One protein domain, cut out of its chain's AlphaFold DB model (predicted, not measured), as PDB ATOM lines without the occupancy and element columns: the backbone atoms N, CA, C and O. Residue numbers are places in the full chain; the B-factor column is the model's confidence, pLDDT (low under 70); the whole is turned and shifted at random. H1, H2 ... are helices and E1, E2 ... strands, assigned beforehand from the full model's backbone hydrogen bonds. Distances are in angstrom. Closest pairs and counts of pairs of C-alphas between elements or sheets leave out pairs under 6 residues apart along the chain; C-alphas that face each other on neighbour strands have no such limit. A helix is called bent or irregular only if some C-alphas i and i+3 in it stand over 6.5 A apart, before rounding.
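Overview. This is residues 15 to 22 and 45 to 215 of the 222 residues of an uncharacterized protein of Rhizobium sp. L9 (UniProt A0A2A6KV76). A small antiparallel sheet, E1 E2 E3, has one face covered by H3 and the short H2, and a helical hairpin, H5 and H6, packs on the other side of H3, which lies in the middle. H1 sits near H2 and H3, while the strand hairpin E5 E6 lies beyond H4, away from the sheet. The printed part has 179 residues, with six helices and six strands in the order H1 H2 E1 E2 E3 H3 E4 H4 E5 E6 H5 H6; the class is mixed. It is compact, with a radius of gyration of the C-alphas of 15.5 A, and rounded, spanning 46 by 38 by 32 A.

Arrangement. E1, residues 59 to 65, E2, residues 70 to 75, and E3, residues 81 to 83, form a meander, each strand the antiparallel neighbour of the one before. N 63 and O 72 are 2.8 A apart, and N 71 and O 83 2.8 A, within hydrogen-bond range. H3, residues 85 to 95, is on this sheet at a height of 9.4 A, along the strands at 3 degrees to E2 on the local plane; this makes two layers, helices on one face of a sheet. H2, residues 47 to 51, lies on the same face, over E1 at a height of 8.2 A. H1, residues 15 to 22, touches H2, closest at the C-alphas of Ala 19 and Val 49, 5.7 A. H3 is the hub, touching four helices. H6, residues 194 to 215, touches it with residues 200 to 208 alone, closest at the C-alphas of Ala 90 and Ala 204, 5.0 A. H5, residues 168 to 182, forms a helical hairpin with H6, at a shallow tilt of 32 degrees, only just short of steep; their closest C-alphas, Phe 172 and Leu 198, are 7.1 A apart. E4, residues 116 to 118, pairs with no named strand; its closest C-alphas to H4, residues 128 to 132, are Leu 116 and Leu 128, 5.6 A. E5, residues 139 to 143, and E6, residues 155 to 159, form an antiparallel hairpin, with N 140 and O 158 at 2.8 A. Every O i to N i+4 pair is within hydrogen-bond range in H1, H3, H4 and H5; H6 has 16 of 18, and H2 0 of 1 but 2 of 2 O i to N i+3 pairs.

Along the chain. H1 begins at C-alpha 15 (159.176, 221.023, 292.900). E1 is 16.7 A long, E2 16.1 A, H3 15.0 A and H5 20.9 A. H6, 31.3 A, ends at C-alpha 215 (154.926, 251.374, 282.136); it has a kink of 47 degrees near residue 209 and is irregular, C-alphas 211 and 214 being 7.6 A apart.

Size, cuts and confidence. The two C-alphas farthest apart, Gly 109 and Lys 190, are 48.0 A apart. Residues 23 to 44 are not printed, with 8.8 A between C-alphas 22 and 45. The links H3 to E4, E5 to E6 and H5 to H6 are long. The pLDDT is under 70 at residues 99 to 101, 103 to 114 and 120 to 123.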
ATOM      1  N   GLU A  15     158.322 219.924 292.444       91.12
ATOM      2  CA  GLU A  15     159.176 221.023 292.900       91.12
ATOM      3  C   GLU A  15     158.905 222.292 292.089       91.12
ATOM      4  O   GLU A  15     158.790 223.370 292.665       91.12
ATOM      5  N   ALA A  16     158.719 222.178 290.768       90.50
ATOM      6  CA  ALA A  16     158.381 223.322 289.920       90.50
ATOM      7  C   ALA A  16     157.027 223.949 290.301       90.50
ATOM      8  O   ALA A  16     156.893 225.175 290.351       90.50
ATOM      9  N   VAL A  17     156.032 223.110 290.617       92.31
ATOM     10  CA  VAL A  17     154.703 223.548 291.073       92.31
ATOM     11  C   VAL A  17     154.802 224.240 292.433       92.31
ATOM     12  O   VAL A  17     154.332 225.367 292.597       92.31
ATOM     13  N   GLN A  18     155.444 223.591 293.406       93.25
ATOM     14  CA  GLN A  18     155.588 224.105 294.768       93.25
ATOM     15  C   GLN A  18     156.383 225.408 294.810       93.25
ATOM     16  O   GLN A  18     156.015 226.320 295.548       93.25
ATOM     17  N   ALA A  19     157.430 225.526 293.999       92.31
ATOM     18  CA  ALA A  19     158.231 226.732 293.873       92.31
ATOM     19  C   ALA A  19     157.402 227.931 293.392       92.31
ATOM     20  O   ALA A  19     157.454 229.005 293.993       92.31
ATOM     21  N   LEU A  20     156.586 227.748 292.346       92.69
ATOM     22  CA  LEU A  20     155.700 228.807 291.853       92.69
ATOM     23  C   LEU A  20     154.660 229.208 292.892       92.69
ATOM     24  O   LEU A  20     154.496 230.397 293.159       92.69
ATOM     25  N   LEU A  21     153.995 228.230 293.510       93.50
ATOM     26  CA  LEU A  21     153.024 228.497 294.569       93.50
ATOM     27  C   LEU A  21     153.673 229.217 295.754       93.50
ATOM     28  O   LEU A  21     153.108 230.178 296.265       93.50
ATOM     29  N   SER A  22     154.869 228.800 296.168       93.31
ATOM     30  CA  SER A  22     155.600 229.414 297.281       93.31
ATOM     31  C   SER A  22     155.948 230.867 296.985       93.31
ATOM     32  O   SER A  22     155.680 231.734 297.816       93.31
ATOM     33  N   PRO A  45     159.834 238.378 298.540       84.31
ATOM     34  CA  PRO A  45     159.971 237.012 298.045       84.31
ATOM     35  C   PRO A  45     161.311 236.825 297.333       84.31
ATOM     36  O   PRO A  45     161.632 237.610 296.442       84.31
ATOM     37  N   ASN A  46     162.075 235.792 297.702       91.94
ATOM     38  CA  ASN A  46     163.348 235.485 297.046       91.94
ATOM     39  C   ASN A  46     163.090 235.048 295.583       91.94
ATOM     40  O   ASN A  46     162.460 234.003 295.382       91.94
ATOM     41  N   PRO A  47     163.578 235.791 294.567       92.94
ATOM     42  CA  PRO A  47     163.411 235.430 293.159       92.94
ATOM     43  C   PRO A  47     164.001 234.067 292.789       92.94
ATOM     44  O   PRO A  47     163.469 233.396 291.907       92.94
ATOM     45  N   GLU A  48     165.050 233.613 293.479       95.00
ATOM     46  CA  GLU A  48     165.697 232.323 293.208       95.00
ATOM     47  C   GLU A  48     164.771 231.125 293.445       95.00
ATOM     48  O   GLU A  48     164.961 230.068 292.844       95.00
ATOM     49  N   VAL A  49     163.715 231.290 294.253       94.69
ATOM     50  CA  VAL A  49     162.677 230.261 294.421       94.69
ATOM     51  C   VAL A  49     162.062 229.899 293.068       94.69
ATOM     52  O   VAL A  49     161.800 228.728 292.814       94.69
ATOM     53  N   LEU A  50     161.905 230.857 292.149       94.69
ATOM     54  CA  LEU A  50     161.359 230.602 290.813       94.69
ATOM     55  C   LEU A  50     162.253 229.714 289.936       94.69
ATOM     56  O   LEU A  50     161.777 229.216 288.917       94.69
ATOM     57  N   LEU A  51     163.518 229.507 290.306       94.69
ATOM     58  CA  LEU A  51     164.462 228.678 289.556       94.69
ATOM     59  C   LEU A  51     164.336 227.189 289.909       94.69
ATOM     60  O   LEU A  51     164.783 226.328 289.154       94.69
ATOM     61  N   GLN A  52     163.711 226.871 291.044       93.50
ATOM     62  CA  GLN A  52     163.554 225.496 291.508       93.50
ATOM     63  C   GLN A  52     162.662 224.685 290.556       93.50
ATOM     64  O   GLN A  52     161.627 225.158 290.065       93.50
ATOM     65  N   GLY A  53     163.075 223.447 290.277       87.38
ATOM     66  CA  GLY A  53     162.407 222.568 289.314       87.38
ATOM     67  C   GLY A  53     162.687 222.906 287.843       87.38
ATOM     68  O   GLY A  53     161.973 222.420 286.972       87.38
ATOM     69  N   LEU A  54     163.687 223.746 287.547       89.00
ATOM     70  CA  LEU A  54     164.236 223.905 286.196       89.00
ATOM     71  C   LEU A  54     165.422 222.948 285.968       89.00
ATOM     72  O   LEU A  54     166.124 222.621 286.926       89.00
ATOM     73  N   PRO A  55     165.695 222.533 284.714       87.12
ATOM     74  CA  PRO A  55     164.977 222.868 283.479       87.12
ATOM     75  C   PRO A  55     163.587 222.226 283.385       87.12
ATOM     76  O   PRO A  55     163.352 221.141 283.906       87.12
ATOM     77  N   GLN A  56     162.673 222.893 282.678       81.62
ATOM     78  CA  GLN A  56     161.293 222.439 282.517       81.62
ATOM     79  C   GLN A  56     160.733 222.834 281.151       81.62
ATOM     80  O   GLN A  56     160.766 224.004 280.759       81.62
ATOM     81  N   GLY A  57     160.132 221.875 280.442       78.25
ATOM     82  CA  GLY A  57     159.511 222.160 279.152       78.25
ATOM     83  C   GLY A  57     160.523 222.743 278.163       78.25
ATOM     84  O   GLY A  57     161.607 222.201 277.948       78.25
ATOM     85  N   SER A  58     160.178 223.884 277.569       78.81
ATOM     86  CA  SER A  58     161.049 224.623 276.653       78.81
ATOM     87  C   SER A  58     162.150 225.444 277.342       78.81
ATOM     88  O   SER A  58     163.068 225.891 276.648       78.81
ATOM     89  N   LEU A  59     162.068 225.660 278.661       87.19
ATOM     90  CA  LEU A  59     163.063 226.392 279.452       87.19
ATOM     91  C   LEU A  59     164.225 225.457 279.791       87.19
ATOM     92  O   LEU A  59     164.075 224.524 280.577       87.19
ATOM     93  N   SER A  60     165.382 225.699 279.181       86.62
ATOM     94  CA  SER A  60     166.555 224.827 279.301       86.62
ATOM     95  C   SER A  60     167.537 225.254 280.386       86.62
ATOM     96  O   SER A  60     168.310 224.424 280.851       86.62
ATOM     97  N   ALA A  61     167.516 226.523 280.785       89.88
ATOM     98  CA  ALA A  61     168.305 227.049 281.891       89.88
ATOM     99  C   ALA A  61     167.682 228.354 282.389       89.88
ATOM    100  O   ALA A  61     167.061 229.079 281.606       89.88
ATOM    101  N   ALA A  62     167.878 228.667 283.665       94.25
ATOM    102  CA  ALA A  62     167.674 230.006 284.190       94.25
ATOM    103  C   ALA A  62     168.587 230.249 285.392       94.25
ATOM    104  O   ALA A  62     168.953 229.310 286.099       94.25
ATOM    105  N   ARG A  63     168.930 231.512 285.621       96.56
ATOM    106  CA  ARG A  63     169.699 231.992 286.767       96.56
ATOM    107  C   ARG A  63     169.178 233.361 287.180       96.56
ATOM    108  O   ARG A  63     168.716 234.131 286.339       96.56
ATOM    109  N   TYR A  64     169.256 233.654 288.467       97.12
ATOM    110  CA  TYR A  64     169.023 235.000 288.964       97.12
ATOM    111  C   TYR A  64     170.310 235.804 288.798       97.12
ATOM    112  O   TYR A  64     171.400 235.286 289.045       97.12
ATOM    113  N   ASP A  65     170.182 237.037 288.329       96.19
ATOM    114  CA  ASP A  65     171.270 237.999 288.250       96.19
ATOM    115  C   ASP A  65     171.068 239.065 289.339       96.19
ATOM    116  O   ASP A  65     170.202 239.932 289.189       96.19
ATOM    117  N   PRO A  66     171.828 239.010 290.450       90.94
ATOM    118  CA  PRO A  66     171.670 239.947 291.556       90.94
ATOM    119  C   PRO A  66     172.012 241.393 291.195       90.94
ATOM    120  O   PRO A  66     171.507 242.298 291.855       90.94
ATOM    121  N   GLU A  67     172.858 241.617 290.182       93.12
ATOM    122  CA  GLU A  67     173.279 242.965 289.784       93.12
ATOM    123  C   GLU A  67     172.140 243.711 289.088       93.12
ATOM    124  O   GLU A  67     171.847 244.857 289.424       93.12
ATOM    125  N   SER A  68     171.461 243.047 288.149       92.75
ATOM    126  CA  SER A  68     170.309 243.621 287.448       92.75
ATOM    127  C   SER A  68     168.979 243.415 288.180       92.75
ATOM    128  O   SER A  68     167.995 244.089 287.876       92.75
ATOM    129  N   GLY A  69     168.915 242.479 289.132       94.44
ATOM    130  CA  GLY A  69     167.668 242.050 289.769       94.44
ATOM    131  C   GLY A  69     166.739 241.271 288.829       94.44
ATOM    132  O   GLY A  69     165.550 241.119 289.121       94.44
ATOM    133  N   LEU A  70     167.256 240.791 287.694       97.12
ATOM    134  CA  LEU A  70     166.498 240.088 286.660       97.12
ATOM    135  C   LEU A  70     166.771 238.583 286.694       97.12
ATOM    136  O   LEU A  70     167.758 238.095 287.245       97.12
ATOM    137  N   ILE A  71     165.885 237.822 286.064       97.50
ATOM    138  CA  ILE A  71     166.108 236.410 285.770       97.50
ATOM    139  C   ILE A  71     166.597 236.296 284.331       97.50
ATOM    140  O   ILE A  71     165.884 236.648 283.390       97.50
ATOM    141  N   ALA A  72     167.808 235.766 284.168       96.75
ATOM    142  CA  ALA A  72     168.325 235.336 282.881       96.75
ATOM    143  C   ALA A  72     167.818 233.923 282.597       96.75
ATOM    144  O   ALA A  72     167.986 233.024 283.419       96.75
ATOM    145  N   PHE A  73     167.196 233.701 281.443       93.62
ATOM    146  CA  PHE A  73     166.685 232.386 281.068       93.62
ATOM    147  C   PHE A  73     166.953 232.048 279.608       93.62
ATOM    148  O   PHE A  73     167.011 232.913 278.736       93.62
ATOM    149  N   THR A  74     167.072 230.751 279.338       89.62
ATOM    150  CA  THR A  74     167.308 230.206 278.005       89.62
ATOM    151  C   THR A  74     166.161 229.309 277.568       89.62
ATOM    152  O   THR A  74     165.624 228.510 278.336       89.62
ATOM    153  N   ILE A  75     165.818 229.409 276.285       84.12
ATOM    154  CA  ILE A  75     164.878 228.507 275.623       84.12
ATOM    155  C   ILE A  75     165.653 227.594 274.684       84.12
ATOM    156  O   ILE A  75     166.213 228.044 273.679       84.12
ATOM    157  N   LYS A  76     165.650 226.289 274.966       80.50
ATOM    158  CA  LYS A  76     166.428 225.284 274.221       80.50
ATOM    159  C   LYS A  76     167.918 225.658 274.124       80.50
ATOM    160  O   LYS A  76     168.625 225.637 275.120       80.50
ATOM    161  N   ARG A  77     168.405 225.961 272.917       74.38
ATOM    162  CA  ARG A  77     169.805 226.303 272.599       74.38
ATOM    163  C   ARG A  77     169.912 227.728 272.047       74.38
ATOM    164  O   ARG A  77     170.563 227.956 271.031       74.38
ATOM    165  N   ARG A  78     169.117 228.649 272.587       80.75
ATOM    166  CA  ARG A  78     169.098 230.059 272.172       80.75
ATOM    167  C   ARG A  78     169.900 230.898 273.161       80.75
ATOM    168  O   ARG A  78     170.316 230.384 274.187       80.75
ATOM    169  N   ASN A  79     170.129 232.160 272.822       85.75
ATOM    170  CA  ASN A  79     170.758 233.099 273.745       85.75
ATOM    171  C   ASN A  79     169.831 233.371 274.934       85.75
ATOM    172  O   ASN A  79     168.607 233.212 274.822       85.75
ATOM    173  N   GLU A  80     170.435 233.803 276.038       91.31
ATOM    174  CA  GLU A  80     169.708 234.223 277.228       91.31
ATOM    175  C   GLU A  80     168.768 235.396 276.922       91.31
ATOM    176  O   GLU A  80     168.932 236.161 275.964       91.31
ATOM    177  N   ARG A  81     167.737 235.500 277.751       92.50
ATOM    178  CA  ARG A  81     166.823 236.630 277.826       92.50
ATOM    179  C   ARG A  81     166.693 237.048 279.272       92.50
ATOM    180  O   ARG A  81     166.683 236.182 280.142       92.50
ATOM    181  N   LEU A  82     166.562 238.343 279.507       95.69
ATOM    182  CA  LEU A  82     166.410 238.909 280.843       95.69
ATOM    183  C   LEU A  82     164.966 239.362 281.045       95.69
ATOM    184  O   LEU A  82     164.366 239.947 280.145       95.69
ATOM    185  N   ILE A  83     164.394 239.067 282.207       96.81
ATOM    186  CA  ILE A  83     163.009 239.401 282.558       96.81
ATOM    187  C   ILE A  83     162.892 239.625 284.067       96.81
ATOM    188  O   ILE A  83     163.650 239.041 284.841       96.81
ATOM    189  N   GLU A  84     161.936 240.439 284.506       97.06
ATOM    190  CA  GLU A  84     161.661 240.608 285.931       97.06
ATOM    191  C   GLU A  84     161.131 239.308 286.560       97.06
ATOM    192  O   GLU A  84     160.458 238.519 285.882       97.06
ATOM    193  N   PRO A  85     161.352 239.089 287.869       96.69
ATOM    194  CA  PRO A  85     160.857 237.907 288.570       96.69
ATOM    195  C   PRO A  85     159.357 237.639 288.375       96.69
ATOM    196  O   PRO A  85     158.955 236.500 288.148       96.69
ATOM    197  N   GLU A  86     158.510 238.671 288.382       95.69
ATOM    198  CA  GLU A  86     157.062 238.507 288.196       95.69
ATOM    199  C   GLU A  86     156.712 238.114 286.757       95.69
ATOM    200  O   GLU A  86     155.826 237.287 286.530       95.69
ATOM    201  N   GLY A  87     157.445 238.656 285.779       96.12
ATOM    202  CA  GLY A  87     157.297 238.280 284.376       96.12
ATOM    203  C   GLY A  87     157.737 236.834 284.150       96.12
ATOM    204  O   GLY A  87     157.069 236.071 283.445       96.12
ATOM    205  N   PHE A  88     158.815 236.413 284.819       96.00
ATOM    206  CA  PHE A  88     159.267 235.027 284.815       96.00
ATOM    207  C   PHE A  88     158.269 234.083 285.493       96.00
ATOM    208  O   PHE A  88     158.040 232.979 284.998       96.00
ATOM    209  N   ALA A  89     157.622 234.505 286.585       95.62
ATOM    210  CA  ALA A  89     156.565 233.733 287.235       95.62
ATOM    211  C   ALA A  89     155.369 233.505 286.292       95.62
ATOM    212  O   ALA A  89     154.856 232.386 286.212       95.62
ATOM    213  N   ALA A  90     154.967 234.526 285.524       95.44
ATOM    214  CA  ALA A  90     153.929 234.397 284.500       95.44
ATOM    215  C   ALA A  90     154.344 233.429 283.377       95.44
ATOM    216  O   ALA A  90     153.579 232.530 283.021       95.44
ATOM    217  N   LEU A  91     155.577 233.552 282.867       94.12
ATOM    218  CA  LEU A  91     156.150 232.626 281.883       94.12
ATOM    219  C   LEU A  91     156.137 231.178 282.390       94.12
ATOM    220  O   LEU A  91     155.616 230.288 281.713       94.12
ATOM    221  N   ARG A  92     156.665 230.944 283.596       92.06
ATOM    222  CA  ARG A  92     156.681 229.633 284.254       92.06
ATOM    223  C   ARG A  92     155.270 229.064 284.376       92.06
ATOM    224  O   ARG A  92     155.044 227.945 283.923       92.06
ATOM    225  N   GLY A  93     154.318 229.849 284.884       92.88
ATOM    226  CA  GLY A  93     152.919 229.442 285.028       92.88
ATOM    227  C   GLY A  93     152.280 229.004 283.708       92.88
ATOM    228  O   GLY A  93     151.656 227.945 283.656       92.88
ATOM    229  N   LEU A  94     152.483 229.759 282.625       91.75
ATOM    230  CA  LEU A  94     151.980 229.409 281.288       91.75
ATOM    231  C   LEU A  94     152.663 228.163 280.702       91.75
ATOM    232  O   LEU A  94     152.040 227.390 279.978       91.75
ATOM    233  N   SER A  95     153.946 227.960 281.003       87.81
ATOM    234  CA  SER A  95     154.733 226.835 280.483       87.81
ATOM    235  C   SER A  95     154.582 225.532 281.276       87.81
ATOM    236  O   SER A  95     155.013 224.485 280.789       87.81
ATOM    237  N   LEU A  96     153.950 225.581 282.456       88.50
ATOM    238  CA  LEU A  96     153.941 224.502 283.447       88.50
ATOM    239  C   LEU A  96     153.465 223.162 282.867       88.50
ATOM    240  O   LEU A  96     154.109 222.136 283.063       88.50
ATOM    241  N   PHE A  97     152.391 223.184 282.073       87.00
ATOM    242  CA  PHE A  97     151.816 222.005 281.418       87.00
ATOM    243  C   PHE A  97     152.123 221.937 279.925       87.00
ATOM    244  O   PHE A  97     151.327 221.434 279.137       87.00
ATOM    245  N   ASN A  98     153.312 222.397 279.532       71.56
ATOM    246  CA  ASN A  98     153.800 222.344 278.156       71.56
ATOM    247  C   ASN A  98     153.100 223.307 277.186       71.56
ATOM    248  O   ASN A  98     152.966 223.006 275.999       71.56
ATOM    249  N   GLY A  99     152.777 224.518 277.650       59.69
ATOM    250  CA  GLY A  99     152.422 225.650 276.786       59.69
ATOM    251  C   GLY A  99     153.609 226.172 275.960       59.69
ATOM    252  O   GLY A  99     153.733 227.375 275.772       59.69
ATOM    253  N   GLY A 100     154.505 225.272 275.527       58.56
ATOM    254  CA  GLY A 100     155.895 225.485 275.134       58.56
ATOM    255  C   GLY A 100     156.179 226.848 274.523       58.56
ATOM    256  O   GLY A 100     155.611 227.208 273.494       58.56
ATOM    257  N   ALA A 101     157.103 227.565 275.150       61.84
ATOM    258  CA  ALA A 101     157.549 228.855 274.680       61.84
ATOM    259  C   ALA A 101     158.589 228.636 273.565       61.84
ATOM    260  O   ALA A 101     159.580 227.919 273.753       61.84
ATOM    261  N   TYR A 102     158.374 229.197 272.381       72.38
ATOM    262  CA  TYR A 102     159.348 229.145 271.292       72.38
ATOM    263  C   TYR A 102     159.578 230.526 270.704       72.38
ATOM    264  O   TYR A 102     158.723 231.400 270.736       72.38
ATOM    265  N   LEU A 103     160.781 230.722 270.176       66.25
ATOM    266  CA  LEU A 103     161.103 231.944 269.463       66.25
ATOM    267  C   LEU A 103     160.664 231.781 268.018       66.25
ATOM    268  O   LEU A 103     161.236 230.943 267.309       66.25
ATOM    269  N   ASP A 104     159.655 232.551 267.615       61.28
ATOM    270  CA  ASP A 104     159.326 232.673 266.203       61.28
ATOM    271  C   ASP A 104     160.513 233.328 265.486       61.28
ATOM    272  O   ASP A 104     161.168 234.238 265.995       61.28
ATOM    273  N   LYS A 105     160.846 232.780 264.323       53.91
ATOM    274  CA  LYS A 105     161.854 233.312 263.410       53.91
ATOM    275  C   LYS A 105     161.141 233.572 262.099       53.91
ATOM    276  O   LYS A 105     161.345 232.844 261.125       53.91
ATOM    277  N   ASN A 106     160.273 234.573 262.061       49.50
ATOM    278  CA  ASN A 106     159.724 235.013 260.789       49.50
ATOM    279  C   ASN A 106     160.829 235.741 260.002       49.50
ATOM    280  O   ASN A 106     160.988 236.946 260.095       49.50
ATOM    281  N   GLN A 107     161.611 234.977 259.228       46.34
ATOM    282  CA  GLN A 107     162.670 235.465 258.326       46.34
ATOM    283  C   GLN A 107     162.140 235.926 256.952       46.34
ATOM    284  O   GLN A 107     162.902 236.067 255.996       46.34
ATOM    285  N   LYS A 108     160.828 236.125 256.788       39.16
ATOM    286  CA  LYS A 108     160.247 236.480 255.486       39.16
ATOM    287  C   LYS A 108     160.069 237.994 255.340       39.16
ATOM    288  O   LYS A 108     158.963 238.499 255.486       39.16
ATOM    289  N   GLY A 109     161.157 238.676 254.968       41.47
ATOM    290  CA  GLY A 109     161.099 239.935 254.205       41.47
ATOM    291  C   GLY A 109     160.995 241.257 254.978       41.47
ATOM    292  O   GLY A 109     160.588 242.247 254.381       41.47
ATOM    293  N   GLY A 110     161.355 241.302 256.260       46.81
ATOM    294  CA  GLY A 110     161.395 242.521 257.082       46.81
ATOM    295  C   GLY A 110     161.871 242.204 258.503       46.81
ATOM    296  O   GLY A 110     161.973 241.020 258.821       46.81
ATOM    297  N   ASP A 111     162.183 243.246 259.288       42.91
ATOM    298  CA  ASP A 111     162.767 243.245 260.648       42.91
ATOM    299  C   ASP A 111     162.650 241.915 261.420       42.91
ATOM    300  O   ASP A 111     161.556 241.380 261.604       42.91
ATOM    301  N   GLU A 112     163.778 241.374 261.896       49.88
ATOM    302  CA  GLU A 112     163.809 240.114 262.648       49.88
ATOM    303  C   GLU A 112     162.989 240.216 263.947       49.88
ATOM    304  O   GLU A 112     163.382 240.835 264.934       49.88
ATOM    305  N   TYR A 113     161.827 239.564 263.968       57.34
ATOM    306  CA  TYR A 113     160.947 239.558 265.131       57.34
ATOM    307  C   TYR A 113     161.291 238.408 266.085       57.34
ATOM    308  O   TYR A 113     160.835 237.280 265.915       57.34
ATOM    309  N   HIS A 114     162.072 238.691 267.132       66.00
ATOM    310  CA  HIS A 114     162.462 237.728 268.174       66.00
ATOM    311  C   HIS A 114     161.409 237.564 269.284       66.00
ATOM    312  O   HIS A 114     161.743 237.591 270.476       66.00
ATOM    313  N   TYR A 115     160.139 237.401 268.918       76.06
ATOM    314  CA  TYR A 115     159.063 237.260 269.896       76.06
ATOM    315  C   TYR A 115     159.058 235.894 270.567       76.06
ATOM    316  O   TYR A 115     159.400 234.874 269.965       76.06
ATOM    317  N   LEU A 116     158.646 235.893 271.833       84.75
ATOM    318  CA  LEU A 116     158.480 234.670 272.589       84.75
ATOM    319  C   LEU A 116     157.041 234.192 272.439       84.75
ATOM    320  O   LEU A 116     156.172 234.651 273.169       84.75
ATOM    321  N   GLU A 117     156.783 233.311 271.479       85.38
ATOM    322  CA  GLU A 117     155.460 232.724 271.289       85.38
ATOM    323  C   GLU A 117     155.167 231.702 272.381       85.38
ATOM    324  O   GLU A 117     155.972 230.813 272.661       85.38
ATOM    325  N   MET A 118     153.999 231.857 272.990       85.31
ATOM    326  CA  MET A 118     153.420 230.954 273.966       85.31
ATOM    327  C   MET A 118     152.459 230.016 273.251       85.31
ATOM    328  O   MET A 118     151.692 230.440 272.385       85.31
ATOM    329  N   PHE A 119     152.451 228.766 273.697       78.56
ATOM    330  CA  PHE A 119     151.654 227.673 273.164       78.56
ATOM    331  C   PHE A 119     152.029 227.322 271.726       78.56
ATOM    332  O   PHE A 119     151.854 228.063 270.767       78.56
ATOM    333  N   SER A 120     152.446 226.085 271.547       63.47
ATOM    334  CA  SER A 120     152.735 225.470 270.251       63.47
ATOM    335  C   SER A 120     151.478 225.080 269.455       63.47
ATOM    336  O   SER A 120     151.566 224.443 268.399       63.47
ATOM    337  N   ARG A 121     150.289 225.470 269.938       68.38
ATOM    338  CA  ARG A 121     148.995 225.227 269.292       68.38
ATOM    339  C   ARG A 121     148.900 226.051 268.005       68.38
ATOM    340  O   ARG A 121     149.063 227.274 267.996       68.38
ATOM    341  N   ARG A 122     148.631 225.368 266.886       60.34
ATOM    342  CA  ARG A 122     148.644 225.974 265.546       60.34
ATOM    343  C   ARG A 122     147.719 227.186 265.485       60.34
ATOM    344  O   ARG A 122     146.525 227.083 265.738       60.34
ATOM    345  N   GLY A 123     148.285 228.309 265.053       62.22
ATOM    346  CA  GLY A 123     147.530 229.522 264.792       62.22
ATOM    347  C   GLY A 123     147.109 230.275 266.043       62.22
ATOM    348  O   GLY A 123     146.268 231.150 265.880       62.22
ATOM    349  N   MET A 124     147.657 229.979 267.236       73.25
ATOM    350  CA  MET A 124     147.461 230.793 268.445       73.25
ATOM    351  C   MET A 124     148.211 232.127 268.385       73.25
ATOM    352  O   MET A 124     147.595 233.155 268.662       73.25
ATOM    353  N   GLY A 125     149.485 232.135 267.974       75.00
ATOM    354  CA  GLY A 125     150.250 233.367 267.720       75.00
ATOM    355  C   GLY A 125     150.224 234.369 268.881       75.00
ATOM    356  O   GLY A 125     150.115 235.573 268.652       75.00
ATOM    357  N   ILE A 126     150.217 233.876 270.125       85.50
ATOM    358  CA  ILE A 126     150.221 234.709 271.331       85.50
ATOM    359  C   ILE A 126     151.664 234.831 271.795       85.50
ATOM    360  O   ILE A 126     152.323 233.816 271.982       85.50
ATOM    361  N   THR A 127     152.153 236.047 272.023       89.44
ATOM    362  CA  THR A 127     153.515 236.267 272.522       89.44
ATOM    363  C   THR A 127     153.506 236.622 274.005       89.44
ATOM    364  O   THR A 127     152.588 237.300 274.471       89.44
ATOM    365  N   LEU A 128     154.530 236.214 274.759       92.12
ATOM    366  CA  LEU A 128     154.681 236.587 276.167       92.12
ATOM    367  C   LEU A 128     154.686 238.110 276.317       92.12
ATOM    368  O   LEU A 128     153.991 238.629 277.177       92.12
ATOM    369  N   GLN A 129     155.394 238.828 275.441       92.56
ATOM    370  CA  GLN A 129     155.459 240.292 275.451       92.56
ATOM    371  C   GLN A 129     154.065 240.929 275.387       92.56
ATOM    372  O   GLN A 129     153.770 241.860 276.131       92.56
ATOM    373  N   ARG A 130     153.187 240.391 274.527       92.75
ATOM    374  CA  ARG A 130     151.796 240.838 274.414       92.75
ATOM    375  C   ARG A 130     151.018 240.608 275.704       92.75
ATOM    376  O   ARG A 130     150.225 241.459 276.091       92.75
ATOM    377  N   LEU A 131     151.231 239.459 276.340       94.81
ATOM    378  CA  LEU A 131     150.561 239.107 277.587       94.81
ATOM    379  C   LEU A 131     151.057 239.962 278.755       94.81
ATOM    380  O   LEU A 131     150.239 240.417 279.546       94.81
ATOM    381  N   LEU A 132     152.364 240.205 278.857       95.75
ATOM    382  CA  LEU A 132     152.949 241.045 279.902       95.75
ATOM    383  C   LEU A 132     152.426 242.479 279.803       95.75
ATOM    384  O   LEU A 132     151.910 242.992 280.788       95.75
ATOM    385  N   ALA A 133     152.441 243.065 278.605       94.56
ATOM    386  CA  ALA A 133     151.938 244.420 278.379       94.56
ATOM    387  C   ALA A 133     150.398 244.538 278.376       94.56
ATOM    388  O   ALA A 133     149.882 245.636 278.221       94.56
ATOM    389  N   ASP A 134     149.663 243.424 278.482       94.06
ATOM    390  CA  ASP A 134     148.198 243.364 278.345       94.06
ATOM    391  C   ASP A 134     147.657 244.102 277.104       94.06
ATOM    392  O   ASP A 134     146.671 244.839 277.149       94.06
ATOM    393  N   ALA A 135     148.330 243.921 275.964       91.19
ATOM    394  CA  ALA A 135     147.988 244.648 274.748       91.19
ATOM    395  C   ALA A 135     146.626 244.206 274.177       91.19
ATOM    396  O   ALA A 135     146.347 243.019 273.959       91.19
ATOM    397  N   GLN A 136     145.800 245.197 273.867       89.69
ATOM    398  CA  GLN A 136     144.416 245.082 273.433       89.69
ATOM    399  C   GLN A 136     144.291 244.785 271.934       89.69
ATOM    400  O   GLN A 136     145.266 244.678 271.175       89.69
ATOM    401  N   LYS A 137     143.049 244.597 271.480       88.12
ATOM    402  CA  LYS A 137     142.752 244.389 270.061       88.12
ATOM    403  C   LYS A 137     143.229 245.584 269.232       88.12
ATOM    404  O   LYS A 137     142.897 246.721 269.536       88.12
ATOM    405  N   GLY A 138     143.948 245.306 268.143       85.81
ATOM    406  CA  GLY A 138     144.514 246.356 267.286       85.81
ATOM    407  C   GLY A 138     145.811 246.961 267.817       85.81
ATOM    408  O   GLY A 138     146.304 247.931 267.255       85.81
ATOM    409  N   GLU A 139     146.393 246.372 268.859       89.00
ATOM    410  CA  GLU A 139     147.689 246.777 269.390       89.00
ATOM    411  C   GLU A 139     148.776 245.747 269.073       89.00
ATOM    412  O   GLU A 139     148.513 244.553 268.873       89.00
ATOM    413  N   LEU A 140     150.018 246.215 269.032       88.06
ATOM    414  CA  LEU A 140     151.243 245.433 268.915       88.06
ATOM    415  C   LEU A 140     152.185 245.789 270.061       88.06
ATOM    416  O   LEU A 140     152.157 246.911 270.554       88.06
ATOM    417  N   VAL A 141     153.054 244.851 270.434       88.94
ATOM    418  CA  VAL A 141     154.139 245.116 271.386       88.94
ATOM    419  C   VAL A 141     155.473 245.093 270.652       88.94
ATOM    420  O   VAL A 141     155.793 244.126 269.956       88.94
ATOM    421  N   LYS A 142     156.245 246.168 270.795       88.00
ATOM    422  CA  LYS A 142     157.613 246.304 270.290       88.00
ATOM    423  C   LYS A 142     158.603 246.314 271.451       88.00
ATOM    424  O   LYS A 142     158.245 246.705 272.557       88.00
ATOM    425  N   MET A 143     159.828 245.881 271.173       87.94
ATOM    426  CA  MET A 143     160.978 246.070 272.060       87.94
ATOM    427  C   MET A 143     161.653 247.385 271.649       87.94
ATOM    428  O   MET A 143     161.771 247.638 270.448       87.94
ATOM    429  N   ARG A 144     161.989 248.252 272.606       87.00
ATOM    430  CA  ARG A 144     162.546 249.592 272.339       87.00
ATOM    431  C   ARG A 144     164.036 249.544 272.024       87.00
ATOM    432  O   ARG A 144     164.497 250.256 271.140       87.00
ATOM    433  N   GLU A 145     164.750 248.709 272.757       86.38
ATOM    434  CA  GLU A 145     166.199 248.589 272.737       86.38
ATOM    435  C   GLU A 145     166.572 247.153 272.334       86.38
ATOM    436  O   GLU A 145     166.307 246.724 271.211       86.38
ATOM    437  N   ASP A 146     167.165 246.384 273.246       85.94
ATOM    438  CA  ASP A 146     167.644 245.030 272.993       85.94
ATOM    439  C   ASP A 146     166.495 244.006 272.977       85.94
ATOM    440  O   ASP A 146     165.662 243.943 273.880       85.94
ATOM    441  N   HIS A 147     166.470 243.142 271.962       83.81
ATOM    442  CA  HIS A 147     165.480 242.081 271.822       83.81
ATOM    443  C   HIS A 147     165.674 240.899 272.793       83.81
ATOM    444  O   HIS A 147     164.805 240.019 272.876       83.81
ATOM    445  N   HIS A 148     166.801 240.843 273.506       89.50
ATOM    446  CA  HIS A 148     167.054 239.919 274.612       89.50
ATOM    447  C   HIS A 148     166.450 240.404 275.938       89.50
ATOM    448  O   HIS A 148     166.206 239.581 276.825       89.50
ATOM    449  N   LEU A 149     166.139 241.696 276.064       91.88
ATOM    450  CA  LEU A 149     165.507 242.273 277.249       91.88
ATOM    451  C   LEU A 149     163.982 242.185 277.126       91.88
ATOM    452  O   LEU A 149     163.367 242.810 276.266       91.88
ATOM    453  N   LEU A 150     163.346 241.411 277.998       93.06
ATOM    454  CA  LEU A 150     161.886 241.316 278.109       93.06
ATOM    455  C   LEU A 150     161.344 242.140 279.283       93.06
ATOM    456  O   LEU A 150     160.278 241.824 279.809       93.06
ATOM    457  N   THR A 151     162.082 243.171 279.688       95.12
ATOM    458  CA  THR A 151     161.716 244.039 280.802       95.12
ATOM    459  C   THR A 151     160.549 244.952 280.447       95.12
ATOM    460  O   THR A 151     160.395 245.364 279.296       95.12
ATOM    461  N   ALA A 152     159.743 245.328 281.436       95.00
ATOM    462  CA  ALA A 152     158.605 246.225 281.264       95.00
ATOM    463  C   ALA A 152     159.010 247.565 280.635       95.00
ATOM    464  O   ALA A 152     158.321 248.061 279.748       95.00
ATOM    465  N   SER A 153     160.167 248.103 281.036       93.88
ATOM    466  CA  SER A 153     160.737 249.343 280.495       93.88
ATOM    467  C   SER A 153     161.125 249.242 279.016       93.88
ATOM    468  O   SER A 153     161.104 250.245 278.298       93.88
ATOM    469  N   ASN A 154     161.451 248.036 278.545       94.38
ATOM    470  CA  ASN A 154     161.827 247.788 277.161       94.38
ATOM    471  C   ASN A 154     160.621 247.457 276.265       94.38
ATOM    472  O   ASN A 154     160.740 247.466 275.040       94.38
ATOM    473  N   LEU A 155     159.449 247.168 276.835       93.06
ATOM    474  CA  LEU A 155     158.240 246.861 276.075       93.06
ATOM    475  C   LEU A 155     157.425 248.131 275.794       93.06
ATOM    476  O   LEU A 155     157.191 248.963 276.664       93.06
ATOM    477  N   ALA A 156     156.938 248.268 274.561       91.19
ATOM    478  CA  ALA A 156     156.103 249.389 274.143       91.19
ATOM    479  C   ALA A 156     154.872 248.907 273.381       91.19
ATOM    480  O   ALA A 156     154.997 248.156 272.411       91.19
ATOM    481  N   ILE A 157     153.691 249.386 273.769       90.75
ATOM    482  CA  ILE A 157     152.453 249.112 273.040       90.75
ATOM    483  C   ILE A 157     152.256 250.176 271.961       90.75
ATOM    484  O   ILE A 157     152.117 251.359 272.273       90.75
ATOM    485  N   VAL A 158     152.167 249.754 270.705       89.25
ATOM    486  CA  VAL A 158     151.940 250.618 269.538       89.25
ATOM    487  C   VAL A 158     150.685 250.189 268.771       89.25
ATOM    488  O   VAL A 158     150.276 249.027 268.876       89.25
ATOM    489  N   PRO A 159     150.078 251.076 267.962       88.81
ATOM    490  CA  PRO A 159     149.019 250.680 267.041       88.81
ATOM    491  C   PRO A 159     149.480 249.568 266.092       88.81
ATOM    492  O   PRO A 159     150.627 249.537 265.640       88.81
ATOM    493  N   GLY A 160     148.578 248.648 265.769       84.31
ATOM    494  CA  GLY A 160     148.870 247.516 264.907       84.31
ATOM    495  C   GLY A 160     147.636 246.922 264.225       84.31
ATOM    496  O   GLY A 160     146.535 247.468 264.291       84.31
ATOM    497  N   PRO A 161     147.796 245.787 263.525       80.25
ATOM    498  CA  PRO A 161     146.704 245.163 262.789       80.25
ATOM    499  C   PRO A 161     145.550 244.718 263.700       80.25
ATOM    500  O   PRO A 161     145.760 243.986 264.668       80.25
ATOM    501  N   GLN A 162     144.305 245.038 263.326       75.12
ATOM    502  CA  GLN A 162     143.098 244.646 264.081       75.12
ATOM    503  C   GLN A 162     142.903 243.129 264.241       75.12
ATOM    504  O   GLN A 162     142.155 242.690 265.116       75.12
ATOM    505  N   ARG A 163     143.573 242.321 263.409       72.94
ATOM    506  CA  ARG A 163     143.567 240.851 263.499       72.94
ATOM    507  C   ARG A 163     144.229 240.314 264.774       72.94
ATOM    508  O   ARG A 163     143.966 239.175 265.154       72.94
ATOM    509  N   ASN A 164     145.041 241.123 265.452       72.00
ATOM    510  CA  ASN A 164     145.650 240.757 266.725       72.00
ATOM    511  C   ASN A 164     144.620 240.931 267.839       72.00
ATOM    512  O   ASN A 164     144.434 242.031 268.352       72.00
ATOM    513  N   THR A 165     143.910 239.850 268.153       76.31
ATOM    514  CA  THR A 165     142.754 239.864 269.066       76.31
ATOM    515  C   THR A 165     142.989 239.105 270.366       76.31
ATOM    516  O   THR A 165     142.306 239.379 271.343       76.31
ATOM    517  N   ARG A 166     143.934 238.160 270.392       85.94
ATOM    518  CA  ARG A 166     144.115 237.247 271.527       85.94
ATOM    519  C   ARG A 166     144.964 237.874 272.625       85.94
ATOM    520  O   ARG A 166     146.003 238.456 272.327       85.94
ATOM    521  N   GLY A 167     144.552 237.724 273.873       89.75
ATOM    522  CA  GLY A 167     145.238 238.233 275.056       89.75
ATOM    523  C   GLY A 167     145.292 237.191 276.168       89.75
ATOM    524  O   GLY A 167     145.333 235.981 275.925       89.75
ATOM    525  N   ARG A 168     145.306 237.666 277.417       93.88
ATOM    526  CA  ARG A 168     145.437 236.812 278.607       93.88
ATOM    527  C   ARG A 168     144.310 235.790 278.734       93.88
ATOM    528  O   ARG A 168     144.571 234.659 279.126       93.88
ATOM    529  N   ARG A 169     143.081 236.147 278.348       93.00
ATOM    530  CA  ARG A 169     141.930 235.233 278.389       93.00
ATOM    531  C   ARG A 169     142.173 233.980 277.544       93.00
ATOM    532  O   ARG A 169     142.086 232.873 278.062       93.00
ATOM    533  N   GLU A 170     142.548 234.158 276.281       92.00
ATOM    534  CA  GLU A 170     142.816 233.056 275.353       92.00
ATOM    535  C   GLU A 170     144.068 232.263 275.761       92.00
ATOM    536  O   GLU A 170     144.125 231.048 275.576       92.00
ATOM    537  N   ALA A 171     145.067 232.927 276.352       92.00
ATOM    538  CA  ALA A 171     146.235 232.257 276.919       92.00
ATOM    539  C   ALA A 171     145.866 231.358 278.111       92.00
ATOM    540  O   ALA A 171     146.364 230.240 278.213       92.00
ATOM    541  N   PHE A 172     144.973 231.807 278.997       94.56
ATOM    542  CA  PHE A 172     144.511 231.001 280.129       94.56
ATOM    543  C   PHE A 172     143.686 229.803 279.673       94.56
ATOM    544  O   PHE A 172     143.892 228.706 280.178       94.56
ATOM    545  N   GLU A 173     142.797 229.982 278.696       92.81
ATOM    546  CA  GLU A 173     142.035 228.874 278.106       92.81
ATOM    547  C   GLU A 173     142.964 227.802 277.518       92.81
ATOM    548  O   GLU A 173     142.770 226.612 277.762       92.81
ATOM    549  N   ALA A 174     144.016 228.213 276.804       90.75
ATOM    550  CA  ALA A 174     145.000 227.284 276.257       90.75
ATOM    551  C   ALA A 174     145.820 226.573 277.341       90.75
ATOM    552  O   ALA A 174     145.985 225.356 277.271       90.75
ATOM    553  N   ALA A 175     146.275 227.303 278.362       91.75
ATOM    554  CA  ALA A 175     146.993 226.727 279.495       91.75
ATOM    555  C   ALA A 175     146.130 225.712 280.264       91.75
ATOM    556  O   ALA A 175     146.609 224.646 280.644       91.75
ATOM    557  N   LEU A 176     144.841 226.005 280.455       93.62
ATOM    558  CA  LEU A 176     143.895 225.089 281.090       93.62
ATOM    559  C   LEU A 176     143.623 223.840 280.248       93.62
ATOM    560  O   LEU A 176     143.506 222.753 280.804       93.62
ATOM    561  N   ALA A 177     143.551 223.971 278.925       90.81
ATOM    562  CA  ALA A 177     143.439 222.809 278.049       90.81
ATOM    563  C   ALA A 177     144.705 221.934 278.111       90.81
ATOM    564  O   ALA A 177     144.618 220.711 278.133       90.81
ATOM    565  N   ASP A 178     145.884 222.553 278.206       88.75
ATOM    566  CA  ASP A 178     147.147 221.843 278.410       88.75
ATOM    567  C   ASP A 178     147.219 221.146 279.783       88.75
ATOM    568  O   ASP A 178     147.774 220.048 279.884       88.75
ATOM    569  N   TYR A 179     146.627 221.745 280.822       92.50
ATOM    570  CA  TYR A 179     146.444 221.117 282.134       92.50
ATOM    571  C   TYR A 179     145.579 219.856 282.030       92.50
ATOM    572  O   TYR A 179     145.996 218.803 282.509       92.50
ATOM    573  N   ASP A 180     144.413 219.942 281.379       92.06
ATOM    574  CA  ASP A 180     143.476 218.815 281.254       92.06
ATOM    575  C   ASP A 180     144.113 217.605 280.558       92.06
ATOM    576  O   ASP A 180     143.846 216.462 280.914       92.06
ATOM    577  N   GLU A 181     144.998 217.848 279.589       89.38
ATOM    578  CA  GLU A 181     145.694 216.791 278.850       89.38
ATOM    579  C   GLU A 181     146.774 216.071 279.680       89.38
ATOM    580  O   GLU A 181     147.130 214.931 279.369       89.38
ATOM    581  N   ARG A 182     147.365 216.733 280.686       88.94
ATOM    582  CA  ARG A 182     148.666 216.315 281.250       88.94
ATOM    583  C   ARG A 182     148.704 216.180 282.764       88.94
ATOM    584  O   ARG A 182     149.427 215.321 283.255       88.94
ATOM    585  N   ALA A 183     147.961 216.988 283.515       90.38
ATOM    586  CA  ALA A 183     148.149 217.108 284.963       90.38
ATOM    587  C   ALA A 183     147.970 215.783 285.720       90.38
ATOM    588  O   ALA A 183     148.716 215.513 286.664       90.38
ATOM    589  N   GLU A 184     147.015 214.951 285.297       90.19
ATOM    590  CA  GLU A 184     146.775 213.638 285.899       90.19
ATOM    591  C   GLU A 184     147.878 212.632 285.556       90.19
ATOM    592  O   GLU A 184     148.470 212.046 286.459       90.19
ATOM    593  N   SER A 185     148.218 212.484 284.270       88.19
ATOM    594  CA  SER A 185     149.265 211.544 283.835       88.19
ATOM    595  C   SER A 185     150.659 211.925 284.341       88.19
ATOM    596  O   SER A 185     151.516 211.062 284.512       88.19
ATOM    597  N   TRP A 186     150.883 213.209 284.620       88.19
ATOM    598  CA  TRP A 186     152.111 213.726 285.224       88.19
ATOM    599  C   TRP A 186     152.100 213.670 286.759       88.19
ATOM    600  O   TRP A 186     153.088 214.034 287.387       88.19
ATOM    601  N   GLY A 187     151.003 213.219 287.380       86.88
ATOM    602  CA  GLY A 187     150.902 213.006 288.826       86.88
ATOM    603  C   GLY A 187     150.803 214.280 289.670       86.88
ATOM    604  O   GLY A 187     150.906 214.210 290.894       86.88
ATOM    605  N   VAL A 188     150.581 215.444 289.054       88.25
ATOM    606  CA  VAL A 188     150.570 216.748 289.742       88.25
ATOM    607  C   VAL A 188     149.171 217.334 289.939       88.25
ATOM    608  O   VAL A 188     149.027 218.319 290.659       88.25
ATOM    609  N   SER A 189     148.123 216.718 289.384       89.25
ATOM    610  CA  SER A 189     146.728 217.143 289.601       89.25
ATOM    611  C   SER A 189     146.315 217.138 291.080       89.25
ATOM    612  O   SER A 189     145.471 217.934 291.485       89.25
ATOM    613  N   LYS A 190     146.948 216.291 291.908       88.75
ATOM    614  CA  LYS A 190     146.756 216.258 293.370       88.75
ATOM    615  C   LYS A 190     147.438 217.416 294.107       88.75
ATOM    616  O   LYS A 190     147.061 217.713 295.233       88.75
ATOM    617  N   LEU A 191     148.456 218.027 293.500       89.56
ATOM    618  CA  LEU A 191     149.229 219.130 294.083       89.56
ATOM    619  C   LEU A 191     148.671 220.496 293.692       89.56
ATOM    620  O   LEU A 191     148.827 221.463 294.429       89.56
ATOM    621  N   LEU A 192     148.053 220.576 292.516       93.75
ATOM    622  CA  LEU A 192     147.499 221.802 291.971       93.75
ATOM    623  C   LEU A 192     146.203 221.468 291.242       93.75
ATOM    624  O   LEU A 192     146.234 220.904 290.145       93.75
ATOM    625  N   SER A 193     145.067 221.817 291.847       95.25
ATOM    626  CA  SER A 193     143.771 221.664 291.190       95.25
ATOM    627  C   SER A 193     143.670 222.597 289.978       95.25
ATOM    628  O   SER A 193     144.372 223.605 289.885       95.25
ATOM    629  N   LYS A 194     142.765 222.301 289.040       95.94
ATOM    630  CA  LYS A 194     142.532 223.166 287.872       95.94
ATOM    631  C   LYS A 194     142.129 224.590 288.275       95.94
ATOM    632  O   LYS A 194     142.571 225.562 287.664       95.94
ATOM    633  N   THR A 195     141.302 224.706 289.313       97.00
ATOM    634  CA  THR A 195     140.858 225.993 289.866       97.00
ATOM    635  C   THR A 195     142.034 226.773 290.440       97.00
ATOM    636  O   THR A 195     142.207 227.947 290.107       97.00
ATOM    637  N   ASP A 196     142.879 226.109 291.229       96.12
ATOM    638  CA  ASP A 196     144.074 226.729 291.805       96.12
ATOM    639  C   ASP A 196     145.076 227.107 290.717       96.12
ATOM    640  O   ASP A 196     145.698 228.160 290.799       96.12
ATOM    641  N   TYR A 197     145.185 226.316 289.646       96.56
ATOM    642  CA  TYR A 197     146.028 226.654 288.505       96.56
ATOM    643  C   TYR A 197     145.555 227.929 287.793       96.56
ATOM    644  O   TYR A 197     146.366 228.811 287.503       96.56
ATOM    645  N   LEU A 198     144.247 228.088 287.559       97.19
ATOM    646  CA  LEU A 198     143.705 229.330 286.999       97.19
ATOM    647  C   LEU A 198     143.937 230.526 287.935       97.19
ATOM    648  O   LEU A 198     144.295 231.611 287.469       97.19
ATOM    649  N   ALA A 199     143.741 230.342 289.243       96.31
ATOM    650  CA  ALA A 199     144.015 231.376 290.239       96.31
ATOM    651  C   ALA A 199     145.500 231.768 290.240       96.31
ATOM    652  O   ALA A 199     145.821 232.955 290.240       96.31
ATOM    653  N   MET A 200     146.392 230.784 290.136       95.62
ATOM    654  CA  MET A 200     147.839 230.957 290.033       95.62
ATOM    655  C   MET A 200     148.233 231.752 288.780       95.62
ATOM    656  O   MET A 200     148.983 232.721 288.885       95.62
ATOM    657  N   LEU A 201     147.690 231.403 287.606       96.12
ATOM    658  CA  LEU A 201     147.918 232.132 286.351       96.12
ATOM    659  C   LEU A 201     147.482 233.597 286.462       96.12
ATOM    660  O   LEU A 201     148.243 234.504 286.126       96.12
ATOM    661  N   ARG A 202     146.271 233.841 286.977       97.00
ATOM    662  CA  ARG A 202     145.755 235.201 287.198       97.00
ATOM    663  C   ARG A 202     146.608 235.974 288.200       97.00
ATOM    664  O   ARG A 202     146.897 237.144 287.967       97.00
ATOM    665  N   GLY A 203     147.010 235.322 289.289       95.44
ATOM    666  CA  GLY A 203     147.859 235.896 290.329       95.44
ATOM    667  C   GLY A 203     149.215 236.338 289.786       95.44
ATOM    668  O   GLY A 203     149.620 237.468 290.037       95.44
ATOM    669  N   ALA A 204     149.872 235.508 288.973       96.00
ATOM    670  CA  ALA A 204     151.161 235.843 288.370       96.00
ATOM    671  C   ALA A 204     151.091 237.111 287.501       96.00
ATOM    672  O   ALA A 204     151.899 238.022 287.672       96.00
ATOM    673  N   PHE A 205     150.084 237.216 286.627       97.25
ATOM    674  CA  PHE A 205     149.881 238.425 285.822       97.25
ATOM    675  C   PHE A 205     149.498 239.640 286.669       97.25
ATOM    676  O   PHE A 205     150.011 240.728 286.433       97.25
ATOM    677  N   ARG A 206     148.667 239.464 287.702       95.75
ATOM    678  CA  ARG A 206     148.304 240.559 288.609       95.75
ATOM    679  C   ARG A 206     149.521 241.108 289.359       95.75
ATOM    680  O   ARG A 206     149.624 242.319 289.517       95.75
ATOM    681  N   LEU A 207     150.430 240.246 289.816       93.50
ATOM    682  CA  LEU A 207     151.678 240.678 290.453       93.50
ATOM    683  C   LEU A 207     152.547 241.489 289.490       93.50
ATOM    684  O   LEU A 207     153.090 242.519 289.889       93.50
ATOM    685  N   TYR A 208     152.637 241.048 288.232       95.69
ATOM    686  CA  TYR A 208     153.324 241.802 287.193       95.69
ATOM    687  C   TYR A 208     152.682 243.180 286.993       95.69
ATOM    688  O   TYR A 208     153.383 244.184 287.049       95.69
ATOM    689  N   ASP A 209     151.354 243.258 286.870       95.50
ATOM    690  CA  ASP A 209     150.639 244.529 286.682       95.50
ATOM    691  C   ASP A 209     150.832 245.500 287.851       95.50
ATOM    692  O   ASP A 209     151.055 246.688 287.635       95.50
ATOM    693  N   ILE A 210     150.777 245.004 289.093       92.75
ATOM    694  CA  ILE A 210     150.961 245.827 290.299       92.75
ATOM    695  C   ILE A 210     152.335 246.497 290.298       92.75
ATOM    696  O   ILE A 210     152.449 247.659 290.687       92.75
ATOM    697  N   LYS A 211     153.383 245.778 289.882       91.81
ATOM    698  CA  LYS A 211     154.746 246.318 289.877       91.81
ATOM    699  C   LYS A 211     155.067 247.117 288.623       91.81
ATOM    700  O   LYS A 211     155.708 248.155 288.722       91.81
ATOM    701  N   HIS A 212     154.606 246.658 287.466       94.81
ATOM    702  CA  HIS A 212     155.130 247.082 286.168       94.81
ATOM    703  C   HIS A 212     154.079 247.696 285.250       94.81
ATOM    704  O   HIS A 212     154.446 248.365 284.287       94.81
ATOM    705  N   GLY A 213     152.788 247.531 285.552       90.69
ATOM    706  CA  GLY A 213     151.675 247.975 284.707       90.69
ATOM    707  C   GLY A 213     151.678 249.477 284.418       90.69
ATOM    708  O   GLY A 213     151.224 249.903 283.359       90.69
ATOM    709  N   HIS A 214     152.273 250.274 285.311       91.25
ATOM    710  CA  HIS A 214     152.452 251.712 285.117       91.25
ATOM    711  C   HIS A 214     153.253 252.062 283.845       91.25
ATOM    712  O   HIS A 214     153.009 253.110 283.257       91.25
ATOM    713  N   ASN A 215     154.145 251.178 283.370       92.06
ATOM    714  CA  ASN A 215     154.926 251.374 282.136       92.06
ATOM    715  C   ASN A 215     154.070 251.358 280.861       92.06
ATOM    716  O   ASN A 215     154.518 251.808 279.807       92.06
TER     717      ASN A 215